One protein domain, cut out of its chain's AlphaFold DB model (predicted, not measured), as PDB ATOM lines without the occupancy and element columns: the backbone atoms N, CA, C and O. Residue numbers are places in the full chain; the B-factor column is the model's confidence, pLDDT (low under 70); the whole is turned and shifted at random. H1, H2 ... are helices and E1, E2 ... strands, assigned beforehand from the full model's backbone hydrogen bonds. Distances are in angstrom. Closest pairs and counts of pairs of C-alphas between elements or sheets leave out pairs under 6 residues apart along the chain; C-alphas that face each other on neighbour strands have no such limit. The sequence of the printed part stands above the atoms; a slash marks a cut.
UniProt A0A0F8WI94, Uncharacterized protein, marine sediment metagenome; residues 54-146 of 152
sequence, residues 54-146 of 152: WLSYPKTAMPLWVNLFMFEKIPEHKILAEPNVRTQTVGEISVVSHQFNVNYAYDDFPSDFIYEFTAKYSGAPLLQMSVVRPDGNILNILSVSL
ATOM      1  N   TRP A  54     117.319 145.033  86.549       84.94
ATOM      2  CA  TRP A  54     117.899 146.175  87.251       84.94
ATOM      3  C   TRP A  54     119.062 145.799  88.168       84.94
ATOM      4  O   TRP A  54     119.672 146.687  88.755       84.94
ATOM      5  N   LEU A  55     119.396 144.509  88.301       85.25
ATOM      6  CA  LEU A  55     120.433 144.057  89.236       85.25
ATOM      7  C   LEU A  55     121.804 144.670  88.913       85.25
ATOM      8  O   LEU A  55     122.532 145.065  89.815       85.25
ATOM      9  N   SER A  56     122.118 144.805  87.624       83.06
ATOM     10  CA  SER A  56     123.348 145.441  87.135       83.06
ATOM     11  C   SER A  56     123.258 146.969  87.023       83.06
ATOM     12  O   SER A  56     124.194 147.586  86.532       83.06
ATOM     13  N   TYR A  57     122.143 147.591  87.421       84.69
ATOM     14  CA  TYR A  57     121.903 149.033  87.283       84.69
ATOM     15  C   TYR A  57     121.471 149.627  88.633       84.69
ATOM     16  O   TYR A  57     120.273 149.767  88.903       84.69
ATOM     17  N   PRO A  58     122.429 149.963  89.515       75.62
ATOM     18  CA  PRO A  58     122.126 150.412  90.867       75.62
ATOM     19  C   PRO A  58     121.320 151.717  90.863       75.62
ATOM     20  O   PRO A  58     121.655 152.683  90.179       75.62
ATOM     21  N   LYS A  59     120.275 151.774  91.699       74.88
ATOM     22  CA  LYS A  59     119.365 152.933  91.814       74.88
ATOM     23  C   LYS A  59     120.052 154.218  92.278       74.88
ATOM     24  O   LYS A  59     119.510 155.302  92.092       74.88
ATOM     25  N   THR A  60     121.198 154.088  92.938       80.31
ATOM     26  CA  THR A  60     121.960 155.198  93.513       80.31
ATOM     27  C   THR A  60     123.027 155.746  92.567       80.31
ATOM     28  O   THR A  60     123.671 156.733  92.917       80.31
ATOM     29  N   ALA A  61     123.220 155.156  91.380       81.50
ATOM     30  CA  ALA A  61     124.162 155.690  90.404       81.50
ATOM     31  C   ALA A  61     123.690 157.057  89.897       81.50
ATOM     32  O   ALA A  61     122.571 157.212  89.402       81.50
ATOM     33  N   MET A  62     124.568 158.054  90.005       87.50
ATOM     34  CA  MET A  62     124.290 159.376  89.463       87.50
ATOM     35  C   MET A  62     124.312 159.342  87.929       87.50
ATOM     36  O   MET A  62     125.108 158.607  87.335       87.50
ATOM     37  N   PRO A  63     123.469 160.147  87.260       89.81
ATOM     38  CA  PRO A  63     123.529 160.276  85.814       89.81
ATOM     39  C   PRO A  63     124.890 160.791  85.346       89.81
ATOM     40  O   PRO A  63     125.449 161.715  85.934       89.81
ATOM     41  N   LEU A  64     125.365 160.273  84.213       90.69
ATOM     42  CA  LEU A  64     126.647 160.655  83.611       90.69
ATOM     43  C   LEU A  64     126.812 162.175  83.446       90.69
ATOM     44  O   LEU A  64     127.895 162.719  83.642       90.69
ATOM     45  N   TRP A  65     125.728 162.880  83.112       92.88
ATOM     46  CA  TRP A  65     125.770 164.322  82.877       92.88
ATOM     47  C   TRP A  65     126.123 165.136  84.127       92.88
ATOM     48  O   TRP A  65     126.538 166.283  83.985       92.88
ATOM     49  N   VAL A  66     126.016 164.568  85.334       93.06
ATOM     50  CA  VAL A  66     126.451 165.238  86.569       93.06
ATOM     51  C   VAL A  66     127.938 165.594  86.477       93.06
ATOM     52  O   VAL A  66     128.314 166.726  86.777       93.06
ATOM     53  N   ASN A  67     128.770 164.705  85.920       93.81
ATOM     54  CA  ASN A  67     130.198 164.958  85.710       93.81
ATOM     55  C   ASN A  67     130.500 166.126  84.751       93.81
ATOM     56  O   ASN A  67     131.625 166.625  84.762       93.81
ATOM     57  N   LEU A  68     129.541 166.604  83.943       93.88
ATOM     58  CA  LEU A  68     129.743 167.769  83.064       93.88
ATOM     59  C   LEU A  68     129.851 169.082  83.847       93.88
ATOM     60  O   LEU A  68     130.492 170.019  83.380       93.88
ATOM     61  N   PHE A  69     129.242 169.141  85.031       95.00
ATOM     62  CA  PHE A  69     129.184 170.345  85.865       95.00
ATOM     63  C   PHE A  69     130.114 170.277  87.083       95.00
ATOM     64  O   PHE A  69     130.263 171.266  87.796       95.00
ATOM     65  N   MET A  70     130.741 169.123  87.318       92.88
ATOM     66  CA  MET A  70     131.616 168.885  88.462       92.88
ATOM     67  C   MET A  70     133.079 169.184  88.122       92.88
ATOM     68  O   MET A  70     133.579 168.774  87.066       92.88
ATOM     69  N   PHE A  71     133.767 169.874  89.035       93.81
ATOM     70  CA  PHE A  71     135.220 170.055  88.978       93.81
ATOM     71  C   PHE A  71     135.945 168.743  89.295       93.81
ATOM     72  O   PHE A  71     136.756 168.302  88.487       93.81
ATOM     73  N   GLU A  72     135.591 168.109  90.413       94.62
ATOM     74  CA  GLU A  72     136.060 166.772  90.796       94.62
ATOM     75  C   GLU A  72     135.182 165.710  90.129       94.62
ATOM     76  O   GLU A  72     133.952 165.748  90.226       94.62
ATOM     77  N   LYS A  73     135.796 164.780  89.398       93.94
ATOM     78  CA  LYS A  73     135.078 163.753  88.647       93.94
ATOM     79  C   LYS A  73     134.686 162.614  89.569       93.94
ATOM     80  O   LYS A  73     135.543 161.900  90.086       93.94
ATOM     81  N   ILE A  74     133.380 162.407  89.709       92.69
ATOM     82  CA  ILE A  74     132.841 161.274  90.453       92.69
ATOM     83  C   ILE A  74     132.856 160.006  89.588       92.69
ATOM     84  O   ILE A  74     132.700 160.091  88.363       92.69
ATOM     85  N   PRO A  75     133.016 158.821  90.196       91.81
ATOM     86  CA  PRO A  75     133.040 157.563  89.467       91.81
ATOM     87  C   PRO A  75     131.732 157.290  88.740       91.81
ATOM     88  O   PRO A  75     130.642 157.352  89.308       91.81
ATOM     89  N   GLU A  76     131.853 156.932  87.469       91.69
ATOM     90  CA  GLU A  76     130.721 156.511  86.653       91.69
ATOM     91  C   GLU A  76     130.458 155.017  86.825       91.69
ATOM     92  O   GLU A  76     131.376 154.221  87.052       91.69
ATOM     93  N   HIS A  77     129.198 154.621  86.652       91.44
ATOM     94  CA  HIS A  77     128.837 153.213  86.594       91.44
ATOM     95  C   HIS A  77     129.509 152.536  85.388       91.44
ATOM     96  O   HIS A  77     129.287 152.932  84.242       91.44
ATOM     97  N   LYS A  78     130.311 151.496  85.643       90.19
ATOM     98  CA  LYS A  78     131.007 150.712  84.614       90.19
ATOM     99  C   LYS A  78     130.691 149.232  84.764       90.19
ATOM    100  O   LYS A  78     130.890 148.659  85.830       90.19
ATOM    101  N   ILE A  79     130.272 148.613  83.664       91.44
ATOM    102  CA  ILE A  79     130.079 147.165  83.567       91.44
ATOM    103  C   ILE A  79     131.357 146.561  82.981       91.44
ATOM    104  O   ILE A  79     131.757 146.908  81.871       91.44
ATOM    105  N   LEU A  80     132.001 145.665  83.731       92.31
ATOM    106  CA  LEU A  80     133.220 144.967  83.317       92.31
ATOM    107  C   LEU A  80     132.861 143.511  82.994       92.31
ATOM    108  O   LEU A  80     132.693 142.699  83.899       92.31
ATOM    109  N   ALA A  81     132.693 143.193  81.709       89.50
ATOM    110  CA  ALA A  81     132.171 141.890  81.282       89.50
ATOM    111  C   ALA A  81     133.248 140.797  81.146       89.50
ATOM    112  O   ALA A  81     132.957 139.618  81.332       89.50
ATOM    113  N   GLU A  82     134.488 141.175  80.829       89.88
ATOM    114  CA  GLU A  82     135.544 140.235  80.441       89.88
ATOM    115  C   GLU A  82     136.686 140.217  81.470       89.88
ATOM    116  O   GLU A  82     137.562 141.087  81.440       89.88
ATOM    117  N   PRO A  83     136.702 139.250  82.407       94.56
ATOM    118  CA  PRO A  83     137.812 139.098  83.336       94.56
ATOM    119  C   PRO A  83     139.029 138.444  82.676       94.56
ATOM    120  O   PRO A  83     138.916 137.513  81.879       94.56
ATOM    121  N   ASN A  84     140.224 138.824  83.130       94.75
ATOM    122  CA  ASN A  84     141.405 137.982  82.985       94.75
ATOM    123  C   ASN A  84     141.309 136.837  84.001       94.75
ATOM    124  O   ASN A  84     141.457 137.050  85.207       94.75
ATOM    125  N   VAL A  85     141.021 135.632  83.513       94.50
ATOM    126  CA  VAL A  85     140.885 134.441  84.354       94.50
ATOM    127  C   VAL A  85     142.238 133.762  84.513       94.50
ATOM    128  O   VAL A  85     142.916 133.456  83.533       94.50
ATOM    129  N   ARG A  86     142.624 133.493  85.760       94.12
ATOM    130  CA  ARG A  86     143.814 132.711  86.098       94.12
ATOM    131  C   ARG A  86     143.430 131.576  87.022       94.12
ATOM    132  O   ARG A  86     142.764 131.803  88.026       94.12
ATOM    133  N   THR A  87     143.912 130.381  86.714       93.00
ATOM    134  CA  THR A  87     143.709 129.204  87.555       93.00
ATOM    135  C   THR A  87     145.053 128.735  88.076       93.00
ATOM    136  O   THR A  87     145.997 128.570  87.306       93.00
ATOM    137  N   GLN A  88     145.140 128.536  89.383       92.00
ATOM    138  CA  GLN A  88     146.313 127.989  90.048       92.00
ATOM    139  C   GLN A  88     145.880 126.809  90.904       92.00
ATOM    140  O   GLN A  88     144.912 126.911  91.654       92.00
ATOM    141  N   THR A  89     146.606 125.703  90.804       89.50
ATOM    142  CA  THR A  89     146.366 124.516  91.624       89.50
ATOM    143  C   THR A  89     147.649 124.185  92.363       89.50
ATOM    144  O   THR A  89     148.692 123.997  91.737       89.50
ATOM    145  N   VAL A  90     147.577 124.133  93.690       86.00
ATOM    146  CA  VAL A  90     148.694 123.786  94.571       86.00
ATOM    147  C   VAL A  90     148.231 122.653  95.481       86.00
ATOM    148  O   VAL A  90     147.438 122.857  96.399       86.00
ATOM    149  N   GLY A  91     148.709 121.437  95.206       86.38
ATOM    150  CA  GLY A  91     148.231 120.230  95.883       86.38
ATOM    151  C   GLY A  91     146.741 119.999  95.622       86.38
ATOM    152  O   GLY A  91     146.315 119.956  94.470       86.38
ATOM    153  N   GLU A  92     145.953 119.874  96.690       83.81
ATOM    154  CA  GLU A  92     144.492 119.704  96.623       83.81
ATOM    155  C   GLU A  92     143.721 121.033  96.530       83.81
ATOM    156  O   GLU A  92     142.509 121.035  96.320       83.81
ATOM    157  N   ILE A  93     144.402 122.174  96.679       84.94
ATOM    158  CA  ILE A  93     143.770 123.494  96.656       84.94
ATOM    159  C   ILE A  93     143.818 124.045  95.233       84.94
ATOM    160  O   ILE A  93     144.894 124.201  94.653       84.94
ATOM    161  N   SER A  94     142.655 124.392  94.686       89.56
ATOM    162  CA  SER A  94     142.537 125.148  93.441       89.56
ATOM    163  C   SER A  94     141.993 126.549  93.710       89.56
ATOM    164  O   SER A  94     141.094 126.753  94.525       89.56
ATOM    165  N   VAL A  95     142.564 127.531  93.021       91.50
ATOM    166  CA  VAL A  95     142.177 128.938  93.080       91.50
ATOM    167  C   VAL A  95     141.882 129.400  91.664       91.50
ATOM    168  O   VAL A  95     142.731 129.295  90.778       91.50
ATOM    169  N   VAL A  96     140.680 129.933  91.462       92.88
ATOM    170  CA  VAL A  96     140.279 130.599  90.220       92.88
ATOM    171  C   VAL A  96     140.153 132.088  90.516       92.88
ATOM    172  O   VAL A  96     139.337 132.500  91.336       92.88
ATOM    173  N   SER A  97     140.988 132.897  89.875       94.00
ATOM    174  CA  SER A  97     141.023 134.348  90.035       94.00
ATOM    175  C   SER A  97     140.457 135.023  88.797       94.00
ATOM    176  O   SER A  97     140.991 134.851  87.703       94.00
ATOM    177  N   HIS A  98     139.406 135.818  88.975       95.31
ATOM    178  CA  HIS A  98     138.869 136.699  87.940       95.31
ATOM    179  C   HIS A  98     139.369 138.117  88.212       95.31
ATOM    180  O   HIS A  98     139.051 138.696  89.248       95.31
ATOM    181  N   GLN A  99     140.192 138.653  87.312       95.44
ATOM    182  CA  GLN A  99     140.775 139.987  87.458       95.44
ATOM    183  C   GLN A  99     140.165 140.944  86.442       95.44
ATOM    184  O   GLN A  99     140.187 140.678  85.241       95.44
ATOM    185  N   PHE A 100     139.666 142.076  86.925       94.69
ATOM    186  CA  PHE A 100     139.112 143.137  86.096       94.69
ATOM    187  C   PHE A 100     140.006 144.366  86.200       94.69
ATOM    188  O   PHE A 100     140.242 144.873  87.294       94.69
ATOM    189  N   ASN A 101     140.501 144.841  85.060       92.44
ATOM    190  CA  ASN A 101     141.332 146.036  84.998       92.44
ATOM    191  C   ASN A 101     140.495 147.205  84.493       92.44
ATOM    192  O   ASN A 101     139.829 147.103  83.465       92.44
ATOM    193  N   VAL A 102     140.559 148.326  85.201       91.94
ATOM    194  CA  VAL A 102     139.870 149.556  84.823       91.94
ATOM    195  C   VAL A 102     140.849 150.717  84.886       91.94
ATOM    196  O   VAL A 102     141.598 150.857  85.849       91.94
ATOM    197  N   ASN A 103     140.836 151.564  83.857       91.19
ATOM    198  CA  ASN A 103     141.495 152.857  83.952       91.19
ATOM    199  C   ASN A 103     140.630 153.772  84.827       91.19
ATOM    200  O   ASN A 103     139.517 154.152  84.436       91.19
ATOM    201  N   TYR A 104     141.123 154.050  86.030       90.56
ATOM    202  CA  TYR A 104     140.410 154.799  87.053       90.56
ATOM    203  C   TYR A 104     140.934 156.233  87.114       90.56
ATOM    204  O   TYR A 104     141.920 156.518  87.787       90.56
ATOM    205  N   ALA A 105     140.274 157.118  86.373       90.69
ATOM    206  CA  ALA A 105     140.593 158.541  86.285       90.69
ATOM    207  C   ALA A 105     139.470 159.375  86.924       90.69
ATOM    208  O   ALA A 105     138.872 160.227  86.271       90.69
ATOM    209  N   TYR A 106     139.140 159.047  88.172       92.81
ATOM    210  CA  TYR A 106     138.132 159.732  88.980       92.81
ATOM    211  C   TYR A 106     138.752 160.137  90.318       92.81
ATOM    212  O   TYR A 106     139.699 159.494  90.778       92.81
ATOM    213  N   ASP A 107     138.210 161.190  90.918       92.94
ATOM    214  CA  ASP A 107     138.766 161.844  92.106       92.94
ATOM    215  C   ASP A 107     138.174 161.307  93.423       92.94
ATOM    216  O   ASP A 107     138.666 161.626  94.503       92.94
ATOM    217  N   ASP A 108     137.142 160.464  93.341       90.50
ATOM    218  CA  ASP A 108     136.447 159.860  94.486       90.50
ATOM    219  C   ASP A 108     136.385 158.327  94.354       90.50
ATOM    220  O   ASP A 108     136.729 157.779  93.309       90.50
ATOM    221  N   PHE A 109     135.974 157.620  95.408       88.81
ATOM    222  CA  PHE A 109     135.873 156.161  95.466       88.81
ATOM    223  C   PHE A 109     134.538 155.645  94.906       88.81
ATOM    224  O   PHE A 109     133.513 156.322  95.003       88.81
ATOM    225  N   PRO A 110     134.494 154.421  94.341       89.25
ATOM    226  CA  PRO A 110     133.230 153.846  93.901       89.25
ATOM    227  C   PRO A 110     132.346 153.532  95.114       89.25
ATOM    228  O   PRO A 110     132.830 153.068  96.147       89.25
ATOM    229  N   SER A 111     131.040 153.754  94.976       86.75
ATOM    230  CA  SER A 111     130.087 153.574  96.075       86.75
ATOM    231  C   SER A 111     129.732 152.113  96.360       86.75
ATOM    232  O   SER A 111     129.338 151.795  97.478       86.75
ATOM    233  N   ASP A 112     129.800 151.240  95.350       86.81
ATOM    234  CA  ASP A 112     129.387 149.839  95.455       86.81
ATOM    235  C   ASP A 112     130.114 148.959  94.423       86.81
ATOM    236  O   ASP A 112     130.584 149.449  93.392       86.81
ATOM    237  N   PHE A 113     130.178 147.655  94.696       87.81
ATOM    238  CA  PHE A 113     130.719 146.632  93.804       87.81
ATOM    239  C   PHE A 113     129.716 145.492  93.657       87.81
ATOM    240  O   PHE A 113     129.396 144.799  94.621       87.81
ATOM    241  N   ILE A 114     129.277 145.248  92.424       88.56
ATOM    242  CA  ILE A 114     128.358 144.158  92.100       88.56
ATOM    243  C   ILE A 114     129.127 143.103  91.312       88.56
ATOM    244  O   ILE A 114     129.730 143.401  90.282       88.56
ATOM    245  N   TYR A 115     129.096 141.865  91.799       89.25
ATOM    246  CA  TYR A 115     129.702 140.726  91.123       89.25
ATOM    247  C   TYR A 115     128.702 139.573  91.037       89.25
ATOM    248  O   TYR A 115     128.423 138.891  92.025       89.25
ATOM    249  N   GLU A 116     128.147 139.374  89.844       87.94
ATOM    250  CA  GLU A 116     127.239 138.271  89.541       87.94
ATOM    251  C   GLU A 116     128.035 137.077  89.008       87.94
ATOM    252  O   GLU A 116     128.805 137.194  88.053       87.94
ATOM    253  N   PHE A 117     127.867 135.911  89.630       87.75
ATOM    254  CA  PHE A 117     128.564 134.695  89.227       87.75
ATOM    255  C   PHE A 117     127.704 133.455  89.458       87.75
ATOM    256  O   PHE A 117     126.845 133.409  90.335       87.75
ATOM    257  N   THR A 118     127.993 132.407  88.691       87.44
ATOM    258  CA  THR A 118     127.501 131.051  88.939       87.44
ATOM    259  C   THR A 118     128.704 130.146  89.138       87.44
ATOM    260  O   THR A 118     129.599 130.111  88.298       87.44
ATOM    261  N   ALA A 119     128.736 129.407  90.245       86.19
ATOM    262  CA  ALA A 119     129.838 128.511  90.567       86.19
ATOM    263  C   ALA A 119     129.326 127.097  90.843       86.19
ATOM    264  O   ALA A 119     128.352 126.906  91.569       86.19
ATOM    265  N   LYS A 120     130.026 126.101  90.294       85.38
ATOM    266  CA  LYS A 120     129.898 124.698  90.697       85.38
ATOM    267  C   LYS A 120     131.102 124.354  91.558       85.38
ATOM    268  O   LYS A 120     132.232 124.541  91.119       85.38
ATOM    269  N   TYR A 121     130.860 123.879  92.771       85.25
ATOM    270  CA  TYR A 121     131.916 123.603  93.737       85.25
ATOM    271  C   TYR A 121     131.567 122.408  94.622       85.25
ATOM    272  O   TYR A 121     130.401 122.047  94.777       85.25
ATOM    273  N   SER A 122     132.595 121.813  95.220       82.31
ATOM    274  CA  SER A 122     132.487 120.789  96.257       82.31
ATOM    275  C   SER A 122     133.123 121.292  97.551       82.31
ATOM    276  O   SER A 122     134.066 122.080  97.517       82.31
ATOM    277  N   GLY A 123     132.633 120.820  98.696       84.69
ATOM    278  CA  GLY A 123     133.133 121.257 100.000       84.69
ATOM    279  C   GLY A 123     132.685 122.678 100.358       84.69
ATOM    280  O   GLY A 123     131.545 123.057 100.091       84.69
ATOM    281  N   ALA A 124     133.576 123.441 100.991       86.75
ATOM    282  CA  ALA A 124     133.313 124.792 101.487       86.75
ATOM    283  C   ALA A 124     134.336 125.789 100.912       86.75
ATOM    284  O   ALA A 124     135.283 126.161 101.608       86.75
ATOM    285  N   PRO A 125     134.205 126.198  99.636       90.88
ATOM    286  CA  PRO A 125     135.147 127.129  99.030       90.88
ATOM    287  C   PRO A 125     134.988 128.534  99.621       90.88
ATOM    288  O   PRO A 125     133.902 128.944 100.041       90.88
ATOM    289  N   LEU A 126     136.084 129.289  99.609       92.06
ATOM    290  CA  LEU A 126     136.123 130.684 100.027       92.06
ATOM    291  C   LEU A 126     135.964 131.593  98.803       92.06
ATOM    292  O   LEU A 126     136.763 131.524  97.873       92.06
ATOM    293  N   LEU A 127     134.954 132.460  98.822       93.56
ATOM    294  CA  LEU A 127     134.850 133.585  97.902       93.56
ATOM    295  C   LEU A 127     135.496 134.804  98.553       93.56
ATOM    296  O   LEU A 127     135.055 135.259  99.610       93.56
ATOM    297  N   GLN A 128     136.506 135.351  97.888       94.75
ATOM    298  CA  GLN A 128     137.174 136.574  98.303       94.75
ATOM    299  C   GLN A 128     137.135 137.594  97.168       94.75
ATOM    300  O   GLN A 128     137.384 137.254  96.011       94.75
ATOM    301  N   MET A 129     136.829 138.843  97.510       95.00
ATOM    302  CA  MET A 129     136.873 139.978  96.595       95.00
ATOM    303  C   MET A 129     137.759 141.064  97.191       95.00
ATOM    304  O   MET A 129     137.562 141.485  98.336       95.00
ATOM    305  N   SER A 130     138.709 141.530  96.390       95.62
ATOM    306  CA  SER A 130     139.669 142.548  96.793       95.62
ATOM    307  C   SER A 130     139.871 143.547  95.663       95.62
ATOM    308  O   SER A 130     139.819 143.187  94.488       95.62
ATOM    309  N   VAL A 131     140.126 144.799  96.027       94.25
ATOM    310  CA  VAL A 131     140.418 145.891  95.097       94.25
ATOM    311  C   VAL A 131     141.870 146.296  95.282       94.25
ATOM    312  O   VAL A 131     142.304 146.564  96.402       94.25
ATOM    313  N   VAL A 132     142.617 146.343  94.182       94.38
ATOM    314  CA  VAL A 132     143.974 146.894  94.161       94.38
ATOM    315  C   VAL A 132     143.872 148.351  93.738       94.38
ATOM    316  O   VAL A 132     143.407 148.655  92.640       94.38
ATOM    317  N   ARG A 133     144.263 149.258  94.631       91.00
ATOM    318  CA  ARG A 133     144.251 150.698  94.371       91.00
ATOM    319  C   ARG A 133     145.467 151.119  93.525       91.00
ATOM    320  O   ARG A 133     146.465 150.395  93.499       91.00
ATOM    321  N   PRO A 134     145.433 152.301  92.876       88.19
ATOM    322  CA  PRO A 134     146.566 152.809  92.093       88.19
ATOM    323  C   PRO A 134     147.870 152.979  92.892       88.19
ATOM    324  O   PRO A 134     148.952 152.917  92.319       88.19
ATOM    325  N   ASP A 135     147.776 153.162  94.212       91.06
ATOM    326  CA  ASP A 135     148.915 153.232  95.138       91.06
ATOM    327  C   ASP A 135     149.527 151.852  95.471       91.06
ATOM    328  O   ASP A 135     150.493 151.771  96.225       91.06
ATOM    329  N   GLY A 136     148.967 150.765  94.930       90.88
ATOM    330  CA  GLY A 136     149.394 149.386  95.170       90.88
ATOM    331  C   GLY A 136     148.798 148.744  96.423       90.88
ATOM    332  O   GLY A 136     149.028 147.558  96.663       90.88
ATOM    333  N   ASN A 137     148.009 149.476  97.214       93.94
ATOM    334  CA  ASN A 137     147.378 148.916  98.404       93.94
ATOM    335  C   ASN A 137     146.203 147.999  98.035       93.94
ATOM    336  O   ASN A 137     145.402 148.304  97.148       93.94
ATOM    337  N   ILE A 138     146.087 146.881  98.756       95.88
ATOM    338  CA  ILE A 138     145.037 145.879  98.557       95.88
ATOM    339  C   ILE A 138     143.975 146.051  99.640       95.88
ATOM    340  O   ILE A 138     144.257 145.907 100.829       95.88
ATOM    341  N   LEU A 139     142.743 146.316  99.221       93.44
ATOM    342  CA  LEU A 139     141.585 146.408 100.099       93.44
ATOM    343  C   LEU A 139     140.724 145.153  99.949       93.44
ATOM    344  O   LEU A 139     140.213 144.877  98.867       93.44
ATOM    345  N   ASN A 140     140.538 144.401 101.034       94.88
ATOM    346  CA  ASN A 140     139.626 143.257 101.059       94.88
ATOM    347  C   ASN A 140     138.196 143.753 101.292       94.88
ATOM    348  O   ASN A 140     137.895 144.266 102.367       94.88
ATOM    349  N   ILE A 141     137.332 143.600 100.290       92.31
ATOM    350  CA  ILE A 141     135.936 144.062 100.327       92.31
ATOM    351  C   ILE A 141     135.012 142.961 100.858       92.31
ATOM    352  O   ILE A 141     134.074 143.230 101.603       92.31
ATOM    353  N   LEU A 142     135.278 141.710 100.477       93.75
ATOM    354  CA  LEU A 142     134.447 140.562 100.827       93.75
ATOM    355  C   LEU A 142     135.319 139.338 101.092       93.75
ATOM    356  O   LEU A 142     136.267 139.070 100.357       93.75
ATOM    357  N   SER A 143     134.955 138.561 102.108       94.94
ATOM    358  CA  SER A 143     135.512 137.235 102.364       94.94
ATOM    359  C   SER A 143     134.434 136.362 102.997       94.94
ATOM    360  O   SER A 143     134.117 136.520 104.175       94.94
ATOM    361  N   VAL A 144     133.837 135.465 102.212       92.56
ATOM    362  CA  VAL A 144     132.708 134.627 102.639       92.56
ATOM    363  C   VAL A 144     132.869 133.193 102.153       92.56
ATOM    364  O   VAL A 144     133.239 132.945 101.010       92.56
ATOM    365  N   SER A 145     132.566 132.217 103.007       91.00
ATOM    366  CA  SER A 145     132.496 130.814 102.587       91.00
ATOM    367  C   SER A 145     131.205 130.568 101.808       91.00
ATOM    368  O   SER A 145     130.120 130.873 102.319       91.00
ATOM    369  N   LEU A 146     131.285 129.964 100.624       87.50
ATOM    370  CA  LEU A 146     130.085 129.541  99.906       87.50
ATOM    371  C   LEU A 146     129.539 128.283 100.581       87.50
ATOM    372  O   LEU A 146     130.165 127.223 100.588       87.50
TER     373      LEU A 146
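What this domain is: This is residues 54 to 146 of the 152 residues of an uncharacterized protein of marine sediment metagenome (UniProt A0A0F8WI94). Little regular structure: two strand hairpins, E1-E2 and E3-E4, lie near each other through E2 and E3 and are joined by a long loop, residues 100 to 125, while another long loop, residues 69 to 83, joins E1 to one short helix, H1, near the far end of the long axis. Of 93 printed residues, 34 are in named elements, mostly strand, ordered H1, E1, E2, E3, E4; both two-stranded sheets are antiparallel. The whole is loose, radius of gyration of the C-alphas 16.3 A, spanning 54 by 32 by 21 A.

How they stand to each other: H1, residues 64 to 68, has 0 of 1 O i to N i+4 pairs within hydrogen-bond range, but 2 of 2 O i to N i+3 pairs. E1, 84 to 90, and E2, 93 to 99, form a hairpin, N 86 and O 97 being 2.9 A apart. E3, 126 to 132, and E4, 138 to 145, form another, N 129 and O 142 being 2.9 A apart. E2 and E3 are near each other.

Where its parts are: C-alpha 64 begins H1 at (126.647, 160.655, 83.611). From first to last C-alpha, E1 measures 19.7 A and E4 20.0 A, ending at (132.496, 130.814, 102.587).

The domain as a whole: Links H1 to E1 and E2 to E3 are long. The printed part has no cut; no printed residue is under 70 in pLDDT.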